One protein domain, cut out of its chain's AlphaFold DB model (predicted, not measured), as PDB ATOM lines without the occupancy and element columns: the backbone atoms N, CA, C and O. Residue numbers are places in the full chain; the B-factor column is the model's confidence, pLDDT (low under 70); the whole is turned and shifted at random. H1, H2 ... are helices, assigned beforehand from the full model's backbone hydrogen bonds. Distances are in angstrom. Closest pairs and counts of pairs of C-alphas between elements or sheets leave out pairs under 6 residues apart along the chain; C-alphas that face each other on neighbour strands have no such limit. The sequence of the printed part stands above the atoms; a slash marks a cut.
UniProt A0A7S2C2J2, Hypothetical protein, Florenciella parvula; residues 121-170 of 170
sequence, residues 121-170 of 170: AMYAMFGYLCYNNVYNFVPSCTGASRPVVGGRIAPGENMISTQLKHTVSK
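Overview. This is residues 121 to 170 of the 170 residues of the protein "Hypothetical protein" of Florenciella parvula (UniProt A0A7S2C2J2). This is a domain of little regular structure: one helix, H1, stands out from a loosely spread chain, which runs from its end to the small helix H2, turns there, and comes back past H1 into a long tail with no named element. Residues 140 to 145, of which 140 to 142 belong to H2, and residues 154 to 161 stick out. The printed part has 50 residues with two named helices, H1 then H2, and no named strand; the class is all helix, with 15 residues in named elements. It is loose, with a radius of gyration of the C-alphas of 12.6 A, and spans 36 by 30 by 20 A.

Arrangement. H1, residues 121 to 131, and H2, residues 139 to 142, are apart, with no C-alpha of the one within 8 A of the other. A short link of 7 residues joins them. Every O i to N i+4 pair in H1 is within hydrogen-bond range; H2 is too short for such a pair, and its one O i to N i+3 pair is within range.

Along the chain. H1 is 15.1 A long, from C-alpha 121 at (29.435, -3.939, -11.564) to C-alpha 131 at (15.946, -1.123, -17.821). H2 is 5.2 A long and ends with C-alpha 142 at (21.280, -21.318, -19.077).

Size, cuts and confidence. The two C-alphas farthest apart, those of Ser 140 and Glu 157, are 36.8 A apart. The printed part has no cut. Residues 166 to 170 have pLDDT under 70.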
ATOM      1  N   ALA A 121      29.425  -4.429 -10.191       89.75
ATOM      2  CA  ALA A 121      29.435  -3.939 -11.564       89.75
ATOM      3  C   ALA A 121      28.581  -4.822 -12.489       89.75
ATOM      4  O   ALA A 121      27.816  -4.304 -13.303       89.75
ATOM      5  N   MET A 122      28.646  -6.147 -12.328       90.81
ATOM      6  CA  MET A 122      27.827  -7.103 -13.070       90.81
ATOM      7  C   MET A 122      26.332  -6.909 -12.774       90.81
ATOM      8  O   MET A 122      25.531  -6.847 -13.708       90.81
ATOM      9  N   TYR A 123      25.937  -6.750 -11.506       91.94
ATOM     10  CA  TYR A 123      24.540  -6.477 -11.149       91.94
ATOM     11  C   TYR A 123      24.058  -5.116 -11.659       91.94
ATOM     12  O   TYR A 123      22.938  -5.016 -12.166       91.94
ATOM     13  N   ALA A 124      24.899  -4.079 -11.594       93.44
ATOM     14  CA  ALA A 124      24.594  -2.774 -12.173       93.44
ATOM     15  C   ALA A 124      24.396  -2.866 -13.696       93.44
ATOM     16  O   ALA A 124      23.419  -2.332 -14.225       93.44
ATOM     17  N   MET A 125      25.263  -3.608 -14.393       93.94
ATOM     18  CA  MET A 125      25.119  -3.901 -15.819       93.94
ATOM     19  C   MET A 125      23.810  -4.648 -16.102       93.94
ATOM     20  O   MET A 125      23.063  -4.248 -16.992       93.94
ATOM     21  N   PHE A 126      23.472  -5.689 -15.336       94.94
ATOM     22  CA  PHE A 126      22.211  -6.418 -15.506       94.94
ATOM     23  C   PHE A 126      20.985  -5.532 -15.289       94.94
ATOM     24  O   PHE A 126      20.027  -5.652 -16.056       94.94
ATOM     25  N   GLY A 127      21.025  -4.626 -14.309       94.31
ATOM     26  CA  GLY A 127      19.984  -3.624 -14.079       94.31
ATOM     27  C   GLY A 127      19.857  -2.637 -15.240       94.31
ATOM     28  O   GLY A 127      18.751  -2.402 -15.723       94.31
ATOM     29  N   TYR A 128      20.979  -2.122 -15.749       94.56
ATOM     30  CA  TYR A 128      21.016  -1.240 -16.919       94.56
ATOM     31  C   TYR A 128      20.444  -1.917 -18.173       94.56
ATOM     32  O   TYR A 128      19.619  -1.324 -18.872       94.56
ATOM     33  N   LEU A 129      20.843  -3.163 -18.445       95.12
ATOM     34  CA  LEU A 129      20.335  -3.950 -19.570       95.12
ATOM     35  C   LEU A 129      18.837  -4.240 -19.404       95.12
ATOM     36  O   LEU A 129      18.074  -4.058 -20.350       95.12
ATOM     37  N   CYS A 130      18.400  -4.603 -18.193       95.12
ATOM     38  CA  CYS A 130      16.990  -4.820 -17.871       95.12
ATOM     39  C   CYS A 130      16.149  -3.564 -18.130       95.12
ATOM     40  O   CYS A 130      15.141  -3.628 -18.832       95.12
ATOM     41  N   TYR A 131      16.607  -2.412 -17.634       93.81
ATOM     42  CA  TYR A 131      15.946  -1.123 -17.821       93.81
ATOM     43  C   TYR A 131      15.816  -0.736 -19.301       93.81
ATOM     44  O   TYR A 131      14.777  -0.238 -19.725       93.81
ATOM     45  N   ASN A 132      16.848  -1.012 -20.104       92.69
ATOM     46  CA  ASN A 132      16.868  -0.724 -21.542       92.69
ATOM     47  C   ASN A 132      16.226  -1.818 -22.412       92.69
ATOM     48  O   ASN A 132      16.317  -1.749 -23.637       92.69
ATOM     49  N   ASN A 133      15.586  -2.827 -21.811       92.94
ATOM     50  CA  ASN A 133      15.001  -3.965 -22.525       92.94
ATOM     51  C   ASN A 133      16.015  -4.704 -23.430       92.94
ATOM     52  O   ASN A 133      15.688  -5.153 -24.530       92.94
ATOM     53  N   VAL A 134      17.260  -4.826 -22.961       94.69
ATOM     54  CA  VAL A 134      18.350  -5.558 -23.617       94.69
ATOM     55  C   VAL A 134      18.535  -6.914 -22.934       94.69
ATOM     56  O   VAL A 134      18.506  -7.021 -21.707       94.69
ATOM     57  N   TYR A 135      18.723  -7.972 -23.727       96.00
ATOM     58  CA  TYR A 135      18.942  -9.322 -23.208       96.00
ATOM     59  C   TYR A 135      20.211  -9.388 -22.349       96.00
ATOM     60  O   TYR A 135      21.285  -8.987 -22.790       96.00
ATOM     61  N   ASN A 136      20.084  -9.916 -21.131       94.50
ATOM     62  CA  ASN A 136      21.161  -9.983 -20.132       94.50
ATOM     63  C   ASN A 136      21.472 -11.414 -19.660       94.50
ATOM     64  O   ASN A 136      22.327 -11.604 -18.802       94.50
ATOM     65  N   PHE A 137      20.831 -12.424 -20.255       92.62
ATOM     66  CA  PHE A 137      21.169 -13.837 -20.080       92.62
ATOM     67  C   PHE A 137      21.488 -14.482 -21.426       92.62
ATOM     68  O   PHE A 137      20.799 -14.243 -22.419       92.62
ATOM     69  N   VAL A 138      22.507 -15.342 -21.442       91.38
ATOM     70  CA  VAL A 138      22.948 -16.060 -22.643       91.38
ATOM     71  C   VAL A 138      22.313 -17.459 -22.664       91.38
ATOM     72  O   VAL A 138      22.631 -18.268 -21.789       91.38
ATOM     73  N   PRO A 139      21.449 -17.790 -23.648       93.75
ATOM     74  CA  PRO A 139      20.758 -19.083 -23.707       93.75
ATOM     75  C   PRO A 139      21.677 -20.307 -23.662       93.75
ATOM     76  O   PRO A 139      21.354 -21.287 -22.997       93.75
ATOM     77  N   SER A 140      22.851 -20.245 -24.301       90.19
ATOM     78  CA  SER A 140      23.825 -21.346 -24.290       90.19
ATOM     79  C   SER A 140      24.404 -21.637 -22.901       90.19
ATOM     80  O   SER A 140      24.893 -22.739 -22.676       90.19
ATOM     81  N   CYS A 141      24.341 -20.679 -21.971       90.25
ATOM     82  CA  CYS A 141      24.805 -20.852 -20.595       90.25
ATOM     83  C   CYS A 141      23.693 -21.334 -19.652       90.25
ATOM     84  O   CYS A 141      23.990 -21.928 -18.622       90.25
ATOM     85  N   THR A 142      22.423 -21.072 -19.979       91.94
ATOM     86  CA  THR A 142      21.280 -21.318 -19.077       91.94
ATOM     87  C   THR A 142      20.343 -22.429 -19.543       91.94
ATOM     88  O   THR A 142      19.543 -22.917 -18.750       91.94
ATOM     89  N   GLY A 143      20.403 -22.822 -20.819       92.31
ATOM     90  CA  GLY A 143      19.464 -23.773 -21.427       92.31
ATOM     91  C   GLY A 143      18.109 -23.162 -21.776       92.31
ATOM     92  O   GLY A 143      17.176 -23.887 -22.120       92.31
ATOM     93  N   ALA A 144      17.974 -21.836 -21.695       94.19
ATOM     94  CA  ALA A 144      16.765 -21.156 -22.134       94.19
ATOM     95  C   ALA A 144      16.526 -21.389 -23.637       94.19
ATOM     96  O   ALA A 144      17.453 -21.346 -24.441       94.19
ATOM     97  N   SER A 145      15.268 -21.571 -24.047       95.19
ATOM     98  CA  SER A 145      14.912 -21.772 -25.464       95.19
ATOM     99  C   SER A 145      15.055 -20.510 -26.324       95.19
ATOM    100  O   SER A 145      15.025 -20.583 -27.549       95.19
ATOM    101  N   ARG A 146      15.181 -19.342 -25.689       94.81
ATOM    102  CA  ARG A 146      15.307 -18.030 -26.331       94.81
ATOM    103  C   ARG A 146      15.995 -17.040 -25.387       94.81
ATOM    104  O   ARG A 146      15.932 -17.237 -24.172       94.81
ATOM    105  N   PRO A 147      16.599 -15.957 -25.904       95.31
ATOM    106  CA  PRO A 147      17.095 -14.882 -25.057       95.31
ATOM    107  C   PRO A 147      15.946 -14.192 -24.309       95.31
ATOM    108  O   PRO A 147      14.807 -14.105 -24.788       95.31
ATOM    109  N   VAL A 148      16.253 -13.722 -23.102       94.56
ATOM    110  CA  VAL A 148      15.307 -13.061 -22.203       94.56
ATOM    111  C   VAL A 148      15.953 -11.844 -21.557       94.56
ATOM    112  O   VAL A 148      17.169 -11.791 -21.370       94.56
ATOM    113  N   VAL A 149      15.114 -10.875 -21.200       96.00
ATOM    114  CA  VAL A 149      15.471  -9.820 -20.254       96.00
ATOM    115  C   VAL A 149      15.108 -10.338 -18.867       96.00
ATOM    116  O   VAL A 149      13.931 -10.524 -18.560       96.00
ATOM    117  N   GLY A 150      16.110 -10.653 -18.054       93.62
ATOM    118  CA  GLY A 150      15.924 -11.033 -16.661       93.62
ATOM    119  C   GLY A 150      16.029  -9.833 -15.720       93.62
ATOM    120  O   GLY A 150      16.624  -8.809 -16.055       93.62
ATOM    121  N   GLY A 151      15.446  -9.978 -14.533       93.75
ATOM    122  CA  GLY A 151      15.281  -8.900 -13.557       93.75
ATOM    123  C   GLY A 151      13.842  -8.384 -13.489       93.75
ATOM    124  O   GLY A 151      12.983  -8.755 -14.291       93.75
ATOM    125  N   ARG A 152      13.560  -7.554 -12.483       94.12
ATOM    126  CA  ARG A 152      12.283  -6.849 -12.322       94.12
ATOM    127  C   ARG A 152      12.558  -5.408 -11.923       94.12
ATOM    128  O   ARG A 152      13.403  -5.162 -11.069       94.12
ATOM    129  N   ILE A 153      11.820  -4.479 -12.520       92.56
ATOM    130  CA  ILE A 153      11.893  -3.060 -12.175       92.56
ATOM    131  C   ILE A 153      10.901  -2.795 -11.043       92.56
ATOM    132  O   ILE A 153       9.701  -3.019 -11.202       92.56
ATOM    133  N   ALA A 154      11.409  -2.314  -9.912       94.44
ATOM    134  CA  ALA A 154      10.603  -1.755  -8.835       94.44
ATOM    135  C   ALA A 154      10.569  -0.221  -9.004       94.44
ATOM    136  O   ALA A 154      11.626   0.403  -8.901       94.44
ATOM    137  N   PRO A 155       9.411   0.399  -9.310       92.50
ATOM    138  CA  PRO A 155       9.341   1.837  -9.558       92.50
ATOM    139  C   PRO A 155       9.687   2.667  -8.313       92.50
ATOM    140  O   PRO A 155       9.066   2.499  -7.266       92.50
ATOM    141  N   GLY A 156      10.645   3.587  -8.451       92.62
ATOM    142  CA  GLY A 156      10.913   4.665  -7.493       92.62
ATOM    143  C   GLY A 156      10.395   6.020  -7.991       92.62
ATOM    144  O   GLY A 156       9.842   6.119  -9.089       92.62
ATOM    145  N   GLU A 157      10.612   7.086  -7.219       95.31
ATOM    146  CA  GLU A 157      10.163   8.453  -7.558       95.31
ATOM    147  C   GLU A 157      10.706   8.956  -8.906       95.31
ATOM    148  O   GLU A 157      10.049   9.708  -9.623       95.31
ATOM    149  N   ASN A 158      11.896   8.499  -9.286       92.62
ATOM    150  CA  ASN A 158      12.569   8.860 -10.528       92.62
ATOM    151  C   ASN A 158      12.198   7.963 -11.722       92.62
ATOM    152  O   ASN A 158      12.814   8.103 -12.777       92.62
ATOM    153  N   MET A 159      11.239   7.035 -11.608       89.12
ATOM    154  CA  MET A 159      10.957   6.066 -12.681       89.12
ATOM    155  C   MET A 159      10.603   6.745 -14.013       89.12
ATOM    156  O   MET A 159      11.043   6.301 -15.071       89.12
ATOM    157  N   ILE A 160       9.835   7.837 -13.955       89.12
ATOM    158  CA  ILE A 160       9.392   8.586 -15.141       89.12
ATOM    159  C   ILE A 160      10.519   9.463 -15.707       89.12
ATOM    160  O   ILE A 160      10.604   9.656 -16.917       89.12
ATOM    161  N   SER A 161      11.375  10.015 -14.843       90.81
ATOM    162  CA  SER A 161      12.424  10.965 -15.237       90.81
ATOM    163  C   SER A 161      13.748  10.301 -15.612       90.81
ATOM    164  O   SER A 161      14.566  10.914 -16.296       90.81
ATOM    165  N   THR A 162      13.975   9.059 -15.176       89.31
ATOM    166  CA  THR A 162      15.195   8.318 -15.491       89.31
ATOM    167  C   THR A 162      15.262   8.060 -16.991       89.31
ATOM    168  O   THR A 162      14.301   7.617 -17.608       89.31
ATOM    169  N   GLN A 163      16.414   8.348 -17.588       83.69
ATOM    170  CA  GLN A 163      16.736   7.966 -18.958       83.69
ATOM    171  C   GLN A 163      18.178   7.475 -18.983       83.69
ATOM    172  O   GLN A 163      19.122   8.264 -18.926       83.69
ATOM    173  N   LEU A 164      18.356   6.161 -19.062       82.06
ATOM    174  CA  LEU A 164      19.669   5.557 -19.239       82.06
ATOM    175  C   LEU A 164      19.945   5.481 -20.742       82.06
ATOM    176  O   LEU A 164      19.415   4.617 -21.427       82.06
ATOM    177  N   LYS A 165      20.720   6.424 -21.286       77.75
ATOM    178  CA  LYS A 165      21.048   6.428 -22.721       77.75
ATOM    179  C   LYS A 165      21.901   5.205 -23.069       77.75
ATOM    180  O   LYS A 165      22.837   4.881 -22.340       77.75
ATOM    181  N   HIS A 166      21.622   4.575 -24.209       64.44
ATOM    182  CA  HIS A 166      22.510   3.588 -24.819       64.44
ATOM    183  C   HIS A 166      23.127   4.183 -26.082       64.44
ATOM    184  O   HIS A 166      22.463   4.316 -27.111       64.44
ATOM    185  N   THR A 167      24.404   4.554 -26.024       54.31
ATOM    186  CA  THR A 167      25.155   4.913 -27.228       54.31
ATOM    187  C   THR A 167      25.553   3.609 -27.908       54.31
ATOM    188  O   THR A 167      26.521   2.968 -27.515       54.31
ATOM    189  N   VAL A 168      24.781   3.165 -28.902       51.53
ATOM    190  CA  VAL A 168      25.255   2.109 -29.803       51.53
ATOM    191  C   VAL A 168      26.270   2.774 -30.731       51.53
ATOM    192  O   VAL A 168      25.879   3.456 -31.677       51.53
ATOM    193  N   SER A 169      27.565   2.641 -30.435       46.03
ATOM    194  CA  SER A 169      28.572   2.904 -31.465       46.03
ATOM    195  C   SER A 169      28.373   1.843 -32.542       46.03
ATOM    196  O   SER A 169      28.429   0.651 -32.241       46.03
ATOM    197  N   LYS A 170      28.036   2.288 -33.754       37.25
ATOM    198  CA  LYS A 170      28.035   1.442 -34.950       37.25
ATOM    199  C   LYS A 170      29.457   1.069 -35.340       37.25
ATOM    200  O   LYS A 170      30.363   1.881 -35.041       37.25
TER     201      LYS A 170